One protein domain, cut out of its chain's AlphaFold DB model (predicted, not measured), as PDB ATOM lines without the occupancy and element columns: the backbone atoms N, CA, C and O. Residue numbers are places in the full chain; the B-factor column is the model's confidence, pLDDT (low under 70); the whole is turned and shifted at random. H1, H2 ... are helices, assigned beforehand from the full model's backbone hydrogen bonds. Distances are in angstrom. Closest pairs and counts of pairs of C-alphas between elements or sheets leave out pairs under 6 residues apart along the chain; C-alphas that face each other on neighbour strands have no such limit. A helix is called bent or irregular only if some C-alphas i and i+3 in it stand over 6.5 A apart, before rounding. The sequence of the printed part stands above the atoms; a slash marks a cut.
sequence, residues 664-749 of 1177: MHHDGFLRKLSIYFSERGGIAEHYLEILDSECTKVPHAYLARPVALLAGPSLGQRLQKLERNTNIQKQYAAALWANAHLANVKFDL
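What this domain is: This is residues 664 to 749 of the 1177 residues of the protein "uncharacterized protein LOC113523219" of Galleria mellonella (UniProt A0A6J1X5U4). A sharply kinked helix, H3, is the core; H1 and H2 pack on its first part, and H4 crosses it. The printed part has 86 residues with four named helices, H1 to H4, and no named strand: all helix, mostly crossed. It is compact, radius of gyration of the C-alphas 12.2 A, spanning 35 by 29 by 23 A.

Where its parts are: H1, residues 667 to 676, begins at C-alpha (47.144, 2.927, 35.523). H2, residues 683 to 697, is 21.9 A long. H3, residues 704 to 720, has a kink of 128 degrees near residue 713 and is irregular, C-alphas 710 and 713 being 9.2 A apart. H4, residues 727 to 742, 23.8 A long, ends at C-alpha (52.184, 4.697, 27.064); it is irregular, C-alphas 738 and 741 being 7.6 A apart.

How they stand to each other: H1 touches residues 706 to 712 of H3, closest C-alphas Ser 674 and Leu 710, 5.2 A. H4 touches H3 about perpendicular, 78 degrees, closest C-alphas Leu 736 and Ala 704, 4.6 A. H4 is apart from H1 and H2. O i to N i+4 pairs are within hydrogen-bond range throughout H1 and H2, in 7 of 13 in H3 and 10 of 12 in H4.

The domain as a whole: The printed part has no cut; its links are short. Residues 744 to 749 have pLDDT under 70.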
ATOM      1  N   MET A 664      38.255   6.544  35.345       86.38
ATOM      2  CA  MET A 664      39.034   5.555  36.095       86.38
ATOM      3  C   MET A 664      40.488   5.984  36.376       86.38
ATOM      4  O   MET A 664      41.136   6.648  35.568       86.38
ATOM      5  N   HIS A 665      41.037   5.539  37.513       87.31
ATOM      6  CA  HIS A 665      42.411   5.824  37.954       87.31
ATOM      7  C   HIS A 665      43.217   4.541  38.239       87.31
ATOM      8  O   HIS A 665      43.766   4.384  39.325       87.31
ATOM      9  N   HIS A 666      43.287   3.619  37.269       92.12
ATOM     10  CA  HIS A 666      43.853   2.265  37.441       92.12
ATOM     11  C   HIS A 666      45.147   1.997  36.648       92.12
ATOM     12  O   HIS A 666      45.458   0.856  36.314       92.12
ATOM     13  N   ASP A 667      45.929   3.034  36.344       90.75
ATOM     14  CA  ASP A 667      47.144   2.927  35.523       90.75
ATOM     15  C   ASP A 667      48.139   1.865  36.012       90.75
ATOM     16  O   ASP A 667      48.769   1.183  35.207       90.75
ATOM     17  N   GLY A 668      48.325   1.751  37.332       90.38
ATOM     18  CA  GLY A 668      49.284   0.814  37.912       90.38
ATOM     19  C   GLY A 668      48.892  -0.632  37.629       90.38
ATOM     20  O   GLY A 668      49.739  -1.427  37.221       90.38
ATOM     21  N   PHE A 669      47.606  -0.940  37.807       93.50
ATOM     22  CA  PHE A 669      47.009  -2.215  37.437       93.50
ATOM     23  C   PHE A 669      47.132  -2.475  35.931       93.50
ATOM     24  O   PHE A 669      47.755  -3.465  35.552       93.50
ATOM     25  N   LEU A 670      46.645  -1.560  35.086       92.75
ATOM     26  CA  LEU A 670      46.628  -1.739  33.629       92.75
ATOM     27  C   LEU A 670      48.032  -1.940  33.040       92.75
ATOM     28  O   LEU A 670      48.209  -2.795  32.184       92.75
ATOM     29  N   ARG A 671      49.056  -1.230  33.538       90.25
ATOM     30  CA  ARG A 671      50.457  -1.439  33.116       90.25
ATOM     31  C   ARG A 671      50.980  -2.827  33.464       90.25
ATOM     32  O   ARG A 671      51.749  -3.408  32.712       90.25
ATOM     33  N   LYS A 672      50.650  -3.336  34.654       91.38
ATOM     34  CA  LYS A 672      51.074  -4.683  35.057       91.38
ATOM     35  C   LYS A 672      50.320  -5.748  34.278       91.38
ATOM     36  O   LYS A 672      50.927  -6.758  33.938       91.38
ATOM     37  N   LEU A 673      49.059  -5.479  33.966       91.25
ATOM     38  CA  LEU A 673      48.240  -6.313  33.107       91.25
ATOM     39  C   LEU A 673      48.830  -6.389  31.688       91.25
ATOM     40  O   LEU A 673      49.133  -7.483  31.233       91.25
ATOM     41  N   SER A 674      49.118  -5.252  31.043       88.88
ATOM     42  CA  SER A 674      49.657  -5.231  29.673       88.88
ATOM     43  C   SER A 674      51.084  -5.752  29.525       88.88
ATOM     44  O   SER A 674      51.485  -6.086  28.418       88.88
ATOM     45  N   ILE A 675      51.865  -5.819  30.608       88.69
ATOM     46  CA  ILE A 675      53.221  -6.383  30.566       88.69
ATOM     47  C   ILE A 675      53.204  -7.877  30.887       88.69
ATOM     48  O   ILE A 675      53.821  -8.650  30.172       88.69
ATOM     49  N   TYR A 676      52.556  -8.293  31.979       90.44
ATOM     50  CA  TYR A 676      52.698  -9.662  32.493       90.44
ATOM     51  C   TYR A 676      51.539 -10.591  32.146       90.44
ATOM     52  O   TYR A 676      51.660 -11.779  32.427       90.44
ATOM     53  N   PHE A 677      50.440 -10.068  31.591       90.12
ATOM     54  CA  PHE A 677      49.205 -10.801  31.278       90.12
ATOM     55  C   PHE A 677      48.708 -10.537  29.846       90.12
ATOM     56  O   PHE A 677      47.501 -10.486  29.602       90.12
ATOM     57  N   SER A 678      49.641 -10.307  28.917       86.00
ATOM     58  CA  SER A 678      49.376  -9.968  27.514       86.00
ATOM     59  C   SER A 678      49.347 -11.172  26.569       86.00
ATOM     60  O   SER A 678      49.483 -10.992  25.361       86.00
ATOM     61  N   GLU A 679      49.251 -12.397  27.088       84.44
ATOM     62  CA  GLU A 679      49.033 -13.578  26.255       84.44
ATOM     63  C   GLU A 679      47.719 -13.461  25.467       84.44
ATOM     64  O   GLU A 679      46.750 -12.860  25.933       84.44
ATOM     65  N   ARG A 680      47.689 -14.044  24.265       82.31
ATOM     66  CA  ARG A 680      46.501 -14.053  23.405       82.31
ATOM     67  C   ARG A 680      45.342 -14.765  24.110       82.31
ATOM     68  O   ARG A 680      45.532 -15.860  24.636       82.31
ATOM     69  N   GLY A 681      44.161 -14.150  24.124       81.00
ATOM     70  CA  GLY A 681      42.991 -14.605  24.882       81.00
ATOM     71  C   GLY A 681      43.122 -14.438  26.403       81.00
ATOM     72  O   GLY A 681      42.325 -14.998  27.154       81.00
ATOM     73  N   GLY A 682      44.144 -13.718  26.878       85.25
ATOM     74  CA  GLY A 682      44.421 -13.496  28.293       85.25
ATOM     75  C   GLY A 682      43.616 -12.354  28.921       85.25
ATOM     76  O   GLY A 682      42.790 -11.689  28.295       85.25
ATOM     77  N   ILE A 683      43.908 -12.075  30.197       89.19
ATOM     78  CA  ILE A 683      43.183 -11.065  30.990       89.19
ATOM     79  C   ILE A 683      43.352  -9.651  30.395       89.19
ATOM     80  O   ILE A 683      42.423  -8.849  30.456       89.19
ATOM     81  N   ALA A 684      44.509  -9.311  29.807       89.62
ATOM     82  CA  ALA A 684      44.706  -7.988  29.205       89.62
ATOM     83  C   ALA A 684      43.801  -7.739  27.987       89.62
ATOM     84  O   ALA A 684      43.267  -6.638  27.859       89.62
ATOM     85  N   GLU A 685      43.620  -8.745  27.126       89.25
ATOM     86  CA  GLU A 685      42.770  -8.652  25.932       89.25
ATOM     87  C   GLU A 685      41.296  -8.519  26.334       89.25
ATOM     88  O   GLU A 685      40.636  -7.581  25.897       89.25
ATOM     89  N   HIS A 686      40.837  -9.317  27.304       90.12
ATOM     90  CA  HIS A 686      39.485  -9.204  27.864       90.12
ATOM     91  C   HIS A 686      39.168  -7.794  28.402       90.12
ATOM     92  O   HIS A 686      38.109  -7.226  28.141       90.12
ATOM     93  N   TYR A 687      40.098  -7.177  29.141       92.31
ATOM     94  CA  TYR A 687      39.894  -5.819  29.664       92.31
ATOM     95  C   TYR A 687      39.959  -4.749  28.562       92.31
ATOM     96  O   TYR A 687      39.302  -3.712  28.680       92.31
ATOM     97  N   LEU A 688      40.736  -4.982  27.499       91.44
ATOM     98  CA  LEU A 688      40.776  -4.109  26.328       91.44
ATOM     99  C   LEU A 688      39.466  -4.182  25.532       91.44
ATOM    100  O   LEU A 688      38.958  -3.137  25.139       91.44
ATOM    101  N   GLU A 689      38.872  -5.366  25.380       91.00
ATOM    102  CA  GLU A 689      37.558  -5.552  24.748       91.00
ATOM    103  C   GLU A 689      36.446  -4.802  25.494       91.00
ATOM    104  O   GLU A 689      35.613  -4.146  24.865       91.00
ATOM    105  N   ILE A 690      36.452  -4.821  26.835       91.44
ATOM    106  CA  ILE A 690      35.498  -4.038  27.643       91.44
ATOM    107  C   ILE A 690      35.661  -2.537  27.365       91.44
ATOM    108  O   ILE A 690      34.669  -1.825  27.193       91.44
ATOM    109  N   LEU A 691      36.905  -2.047  27.307       91.31
ATOM    110  CA  LEU A 691      37.182  -0.648  26.975       91.31
ATOM    111  C   LEU A 691      36.718  -0.314  25.554       91.31
ATOM    112  O   LEU A 691      36.093   0.725  25.354       91.31
ATOM    113  N   ASP A 692      36.987  -1.180  24.580       89.44
ATOM    114  CA  ASP A 692      36.613  -0.984  23.179       89.44
ATOM    115  C   ASP A 692      35.097  -0.978  22.982       89.44
ATOM    116  O   ASP A 692      34.565  -0.126  22.259       89.44
ATOM    117  N   SER A 693      34.386  -1.870  23.676       90.06
ATOM    118  CA  SER A 693      32.926  -1.891  23.675       90.06
ATOM    119  C   SER A 693      32.347  -0.575  24.187       90.06
ATOM    120  O   SER A 693      31.355  -0.107  23.626       90.06
ATOM    121  N   GLU A 694      32.931   0.024  25.227       90.44
ATOM    122  CA  GLU A 694      32.451   1.307  25.743       90.44
ATOM    123  C   GLU A 694      32.858   2.469  24.829       90.44
ATOM    124  O   GLU A 694      32.044   3.347  24.554       90.44
ATOM    125  N   CYS A 695      34.074   2.446  24.271       87.56
ATOM    126  CA  CYS A 695      34.538   3.470  23.331       87.56
ATOM    127  C   CYS A 695      33.683   3.530  22.057       87.56
ATOM    128  O   CYS A 695      33.478   4.616  21.516       87.56
ATOM    129  N   THR A 696      33.179   2.383  21.592       85.25
ATOM    130  CA  THR A 696      32.288   2.296  20.422       85.25
ATOM    131  C   THR A 696      30.920   2.920  20.710       85.25
ATOM    132  O   THR A 696      30.331   3.535  19.826       85.25
ATOM    133  N   LYS A 697      30.429   2.818  21.955       86.12
ATOM    134  CA  LYS A 697      29.177   3.458  22.389       86.12
ATOM    135  C   LYS A 697      29.364   4.961  22.581       86.12
ATOM    136  O   LYS A 697      28.613   5.750  22.015       86.12
ATOM    137  N   VAL A 698      30.358   5.357  23.384       84.94
ATOM    138  CA  VAL A 698      30.652   6.760  23.702       84.94
ATOM    139  C   VAL A 698      32.171   6.982  23.830       84.94
ATOM    140  O   VAL A 698      32.766   6.681  24.869       84.94
ATOM    141  N   PRO A 699      32.843   7.562  22.815       85.75
ATOM    142  CA  PRO A 699      34.295   7.734  22.818       85.75
ATOM    143  C   PRO A 699      34.710   8.931  23.685       85.75
ATOM    144  O   PRO A 699      35.015  10.015  23.194       85.75
ATOM    145  N   HIS A 700      34.708   8.773  25.006       88.94
ATOM    146  CA  HIS A 700      35.130   9.834  25.918       88.94
ATOM    147  C   HIS A 700      36.656   9.964  26.013       88.94
ATOM    148  O   HIS A 700      37.379   8.988  26.194       88.94
ATOM    149  N   ALA A 701      37.162  11.203  26.045       88.44
ATOM    150  CA  ALA A 701      38.596  11.498  26.153       88.44
ATOM    151  C   ALA A 701      39.307  10.850  27.365       88.44
ATOM    152  O   ALA A 701      40.513  10.611  27.308       88.44
ATOM    153  N   TYR A 702      38.600  10.551  28.462       89.88
ATOM    154  CA  TYR A 702      39.205   9.905  29.634       89.88
ATOM    155  C   TYR A 702      39.517   8.412  29.424       89.88
ATOM    156  O   TYR A 702      40.386   7.889  30.122       89.88
ATOM    157  N   LEU A 703      38.875   7.746  28.455       92.06
ATOM    158  CA  LEU A 703      39.122   6.339  28.101       92.06
ATOM    159  C   LEU A 703      40.413   6.146  27.308       92.06
ATOM    160  O   LEU A 703      41.011   5.072  27.323       92.06
ATOM    161  N   ALA A 704      40.901   7.217  26.681       90.44
ATOM    162  CA  ALA A 704      42.068   7.170  25.817       90.44
ATOM    163  C   ALA A 704      43.326   6.663  26.536       90.44
ATOM    164  O   ALA A 704      44.143   5.947  25.967       90.44
ATOM    165  N   ARG A 705      43.495   7.028  27.810       90.94
ATOM    166  CA  ARG A 705      44.661   6.621  28.599       90.94
ATOM    167  C   ARG A 705      44.637   5.123  28.954       90.94
ATOM    168  O   ARG A 705      45.648   4.474  28.697       90.94
ATOM    169  N   PRO A 706      43.543   4.561  29.507       92.62
ATOM    170  CA  PRO A 706      43.385   3.116  29.674       92.62
ATOM    171  C   PRO A 706      43.584   2.314  28.385       92.62
ATOM    172  O   PRO A 706      44.339   1.345  28.392       92.62
ATOM    173  N   VAL A 707      42.978   2.758  27.278       91.94
ATOM    174  CA  VAL A 707      43.114   2.096  25.973       91.94
ATOM    175  C   VAL A 707      44.564   2.126  25.508       91.94
ATOM    176  O   VAL A 707      45.111   1.083  25.177       91.94
ATOM    177  N   ALA A 708      45.237   3.280  25.564       89.25
ATOM    178  CA  ALA A 708      46.645   3.377  25.185       89.25
ATOM    179  C   ALA A 708      47.558   2.463  26.027       89.25
ATOM    180  O   ALA A 708      48.547   1.955  25.512       89.25
ATOM    181  N   LEU A 709      47.237   2.224  27.304       89.62
ATOM    182  CA  LEU A 709      48.019   1.346  28.183       89.62
ATOM    183  C   LEU A 709      47.899  -0.147  27.843       89.62
ATOM    184  O   LEU A 709      48.867  -0.879  28.061       89.62
ATOM    185  N   LEU A 710      46.730  -0.592  27.369       90.00
ATOM    186  CA  LEU A 710      46.466  -1.999  27.042       90.00
ATOM    187  C   LEU A 710      46.655  -2.321  25.556       90.00
ATOM    188  O   LEU A 710      47.108  -3.412  25.234       90.00
ATOM    189  N   ALA A 711      46.348  -1.382  24.654       85.38
ATOM    190  CA  ALA A 711      46.359  -1.611  23.209       85.38
ATOM    191  C   ALA A 711      47.739  -1.994  22.657       85.38
ATOM    192  O   ALA A 711      47.820  -2.670  21.629       85.38
ATOM    193  N   GLY A 712      48.825  -1.576  23.315       78.62
ATOM    194  CA  GLY A 712      50.171  -1.967  22.911       78.62
ATOM    195  C   GLY A 712      50.468  -1.624  21.435       78.62
ATOM    196  O   GLY A 712      50.015  -0.578  20.951       78.62
ATOM    197  N   PRO A 713      51.140  -2.523  20.683       74.12
ATOM    198  CA  PRO A 713      51.392  -2.411  19.235       74.12
ATOM    199  C   PRO A 713      50.162  -2.099  18.374       74.12
ATOM    200  O   PRO A 713      50.278  -1.420  17.355       74.12
ATOM    201  N   SER A 714      48.966  -2.528  18.793       80.00
ATOM    202  CA  SER A 714      47.735  -2.313  18.021       80.00
ATOM    203  C   SER A 714      47.231  -0.863  18.043       80.00
ATOM    204  O   SER A 714      46.337  -0.514  17.268       80.00
ATOM    205  N   LEU A 715      47.801   0.015  18.885       84.12
ATOM    206  CA  LEU A 715      47.355   1.407  18.999       84.12
ATOM    207  C   LEU A 715      47.448   2.173  17.669       84.12
ATOM    208  O   LEU A 715      46.549   2.954  17.362       84.12
ATOM    209  N   GLY A 716      48.487   1.934  16.862       76.00
ATOM    210  CA  GLY A 716      48.652   2.597  15.562       76.00
ATOM    211  C   GLY A 716      47.500   2.291  14.600       76.00
ATOM    212  O   GLY A 716      46.892   3.203  14.043       76.00
ATOM    213  N   GLN A 717      47.123   1.013  14.491       78.81
ATOM    214  CA  GLN A 717      45.982   0.579  13.678       78.81
ATOM    215  C   GLN A 717      44.662   1.166  14.198       78.81
ATOM    216  O   GLN A 717      43.809   1.579  13.413       78.81
ATOM    217  N   ARG A 718      44.499   1.259  15.523       82.62
ATOM    218  CA  ARG A 718      43.318   1.869  16.158       82.62
ATOM    219  C   ARG A 718      43.204   3.360  15.844       82.62
ATOM    220  O   ARG A 718      42.110   3.837  15.572       82.62
ATOM    221  N   LEU A 719      44.322   4.087  15.841       78.25
ATOM    222  CA  LEU A 719      44.362   5.511  15.494       78.25
ATOM    223  C   LEU A 719      44.027   5.773  14.019       78.25
ATOM    224  O   LEU A 719      43.410   6.796  13.724       78.25
ATOM    225  N   GLN A 720      44.418   4.869  13.115       76.25
ATOM    226  CA  GLN A 720      44.090   4.952  11.685       76.25
ATOM    227  C   GLN A 720      42.609   4.663  11.410       76.25
ATOM    228  O   GLN A 720      41.997   5.347  10.596       76.25
ATOM    229  N   LYS A 721      42.023   3.689  12.118       77.94
ATOM    230  CA  LYS A 721      40.610   3.295  11.971       77.94
ATOM    231  C   LYS A 721      39.618   4.256  12.641       77.94
ATOM    232  O   LYS A 721      38.414   4.074  12.501       77.94
ATOM    233  N   LEU A 722      40.091   5.245  13.401       80.06
ATOM    234  CA  LEU A 722      39.219   6.117  14.182       80.06
ATOM    235  C   LEU A 722      38.637   7.259  13.335       80.06
ATOM    236  O   LEU A 722      39.341   8.211  12.988       80.06
ATOM    237  N   GLU A 723      37.332   7.202  13.071       71.56
ATOM    238  CA  GLU A 723      36.594   8.283  12.415       71.56
ATOM    239  C   GLU A 723      36.595   9.569  13.260       71.56
ATOM    240  O   GLU A 723      36.394   9.540  14.475       71.56
ATOM    241  N   ARG A 724      36.806  10.729  12.621       79.50
ATOM    242  CA  ARG A 724      36.920  12.047  13.284       79.50
ATOM    243  C   ARG A 724      35.752  12.968  12.929       79.50
ATOM    244  O   ARG A 724      35.941  14.172  12.746       79.50
ATOM    245  N   ASN A 725      34.557  12.397  12.821       78.50
ATOM    246  CA  ASN A 725      33.376  13.075  12.288       78.50
ATOM    247  C   ASN A 725      32.734  14.010  13.330       78.50
ATOM    248  O   ASN A 725      32.336  15.126  13.006       78.50
ATOM    249  N   THR A 726      32.733  13.622  14.609       82.12
ATOM    250  CA  THR A 726      32.167  14.420  15.715       82.12
ATOM    251  C   THR A 726      33.237  15.110  16.572       82.12
ATOM    252  O   THR A 726      34.395  14.692  16.626       82.12
ATOM    253  N   ASN A 727      32.861  16.168  17.305       82.50
ATOM    254  CA  ASN A 727      33.767  16.845  18.250       82.50
ATOM    255  C   ASN A 727      34.257  15.888  19.358       82.50
ATOM    256  O   ASN A 727      35.433  15.901  19.713       82.50
ATOM    257  N   ILE A 728      33.383  15.004  19.851       83.56
ATOM    258  CA  ILE A 728      33.720  14.011  20.883       83.56
ATOM    259  C   ILE A 728      34.776  13.025  20.357       83.56
ATOM    260  O   ILE A 728      35.799  12.820  21.009       83.56
ATOM    261  N   GLN A 729      34.604  12.504  19.139       84.12
ATOM    262  CA  GLN A 729      35.601  11.645  18.491       84.12
ATOM    263  C   GLN A 729      36.929  12.373  18.243       84.12
ATOM    264  O   GLN A 729      37.990  11.807  18.500       84.12
ATOM    265  N   LYS A 730      36.904  13.646  17.813       82.88
ATOM    266  CA  LYS A 730      38.121  14.468  17.664       82.88
ATOM    267  C   LYS A 730      38.860  14.634  18.997       82.88
ATOM    268  O   LYS A 730      40.083  14.500  19.035       82.88
ATOM    269  N   GLN A 731      38.137  14.887  20.091       84.31
ATOM    270  CA  GLN A 731      38.713  15.004  21.436       84.31
ATOM    271  C   GLN A 731      39.296  13.679  21.936       84.31
ATOM    272  O   GLN A 731      40.379  13.671  22.521       84.31
ATOM    273  N   TYR A 732      38.615  12.560  21.687       87.62
ATOM    274  CA  TYR A 732      39.117  11.229  22.021       87.62
ATOM    275  C   TYR A 732      40.361  10.860  21.215       87.62
ATOM    276  O   TYR A 732      41.353  10.435  21.804       87.62
ATOM    277  N   ALA A 733      40.360  11.115  19.904       84.75
ATOM    278  CA  ALA A 733      41.525  10.939  19.042       84.75
ATOM    279  C   ALA A 733      42.725  11.736  19.570       84.75
ATOM    280  O   ALA A 733      43.803  11.180  19.768       84.75
ATOM    281  N   ALA A 734      42.532  13.028  19.857       82.19
ATOM    282  CA  ALA A 734      43.572  13.889  20.417       82.19
ATOM    283  C   ALA A 734      44.083  13.367  21.773       82.19
ATOM    284  O   ALA A 734      45.289  13.347  22.025       82.19
ATOM    285  N   ALA A 735      43.185  12.883  22.635       86.88
ATOM    286  CA  ALA A 735      43.551  12.289  23.914       86.88
ATOM    287  C   ALA A 735      44.314  10.961  23.759       86.88
ATOM    288  O   ALA A 735      45.244  10.716  24.532       86.88
ATOM    289  N   LEU A 736      43.974  10.122  22.774       86.75
ATOM    290  CA  LEU A 736      44.714   8.896  22.447       86.75
ATOM    291  C   LEU A 736      46.121   9.239  21.960       86.75
ATOM    292  O   LEU A 736      47.092   8.721  22.508       86.75
ATOM    293  N   TRP A 737      46.235  10.196  21.035       81.94
ATOM    294  CA  TRP A 737      47.514  10.743  20.576       81.94
ATOM    295  C   TRP A 737      48.379  11.239  21.737       81.94
ATOM    296  O   TRP A 737      49.547  10.873  21.854       81.94
ATOM    297  N   ALA A 738      47.800  12.007  22.662       82.69
ATOM    298  CA  ALA A 738      48.521  12.505  23.831       82.69
ATOM    299  C   ALA A 738      49.040  11.385  24.758       82.69
ATOM    300  O   ALA A 738      50.020  11.594  25.481       82.69
ATOM    301  N   ASN A 739      48.409  10.205  24.749       85.31
ATOM    302  CA  ASN A 739      48.789   9.045  25.558       85.31
ATOM    303  C   ASN A 739      49.544   7.957  24.768       85.31
ATOM    304  O   ASN A 739      49.902   6.949  25.369       85.31
ATOM    305  N   ALA A 740      49.857   8.159  23.483       79.88
ATOM    306  CA  ALA A 740      50.498   7.142  22.640       79.88
ATOM    307  C   ALA A 740      51.841   6.632  23.195       79.88
ATOM    308  O   ALA A 740      52.134   5.443  23.124       79.88
ATOM    309  N   HIS A 741      52.603   7.505  23.863       76.56
ATOM    310  CA  HIS A 741      53.845   7.161  24.566       76.56
ATOM    311  C   HIS A 741      53.693   6.057  25.639       76.56
ATOM    312  O   HIS A 741      54.690   5.517  26.107       76.56
ATOM    313  N   LEU A 742      52.467   5.735  26.070       79.81
ATOM    314  CA  LEU A 742      52.184   4.697  27.064       79.81
ATOM    315  C   LEU A 742      52.039   3.292  26.473       79.81
ATOM    316  O   LEU A 742      52.116   2.327  27.231       79.81
ATOM    317  N   ALA A 743      51.828   3.171  25.161       75.38
ATOM    318  CA  ALA A 743      51.543   1.900  24.497       75.38
ATOM    319  C   ALA A 743      52.787   1.034  24.254       75.38
ATOM    320  O   ALA A 743      52.689  -0.024  23.644       75.38
ATOM    321  N   ASN A 744      53.968   1.459  24.715       64.69
ATOM    322  CA  ASN A 744      55.236   0.748  24.521       64.69
ATOM    323  C   ASN A 744      55.596   0.465  23.044       64.69
ATOM    324  O   ASN A 744      56.444  -0.384  22.782       64.69
ATOM    325  N   VAL A 745      54.992   1.183  22.092       61.91
ATOM    326  CA  VAL A 745      55.305   1.107  20.658       61.91
ATOM    327  C   VAL A 745      56.286   2.214  20.311       61.91
ATOM    328  O   VAL A 745      56.098   3.353  20.746       61.91
ATOM    329  N   LYS A 746      57.306   1.904  19.503       60.66
ATOM    330  CA  LYS A 746      58.099   2.936  18.825       60.66
ATOM    331  C   LYS A 746      57.191   3.627  17.817       60.66
ATOM    332  O   LYS A 746      56.965   3.125  16.725       60.66
ATOM    333  N   PHE A 747      56.588   4.724  18.248       60.19
ATOM    334  CA  PHE A 747      55.783   5.567  17.390       60.19
ATOM    335  C   PHE A 747      56.702   6.624  16.774       60.19
ATOM    336  O   PHE A 747      57.242   7.461  17.508       60.19
ATOM    337  N   ASP A 748      56.910   6.552  15.460       60.69
ATOM    338  CA  ASP A 748      57.738   7.522  14.758       60.69
ATOM    339  C   ASP A 748      56.948   8.814  14.503       60.69
ATOM    340  O   ASP A 748      55.935   8.841  13.800       60.69
ATOM    341  N   LEU A 749      57.392   9.893  15.145       58.03
ATOM    342  CA  LEU A 749      56.806  11.225  14.987       58.03
ATOM    343  C   LEU A 749      57.355  11.960  13.766       58.03
ATOM    344  O   LEU A 749      56.868  13.051  13.464       58.03
TER     345      LEU A 749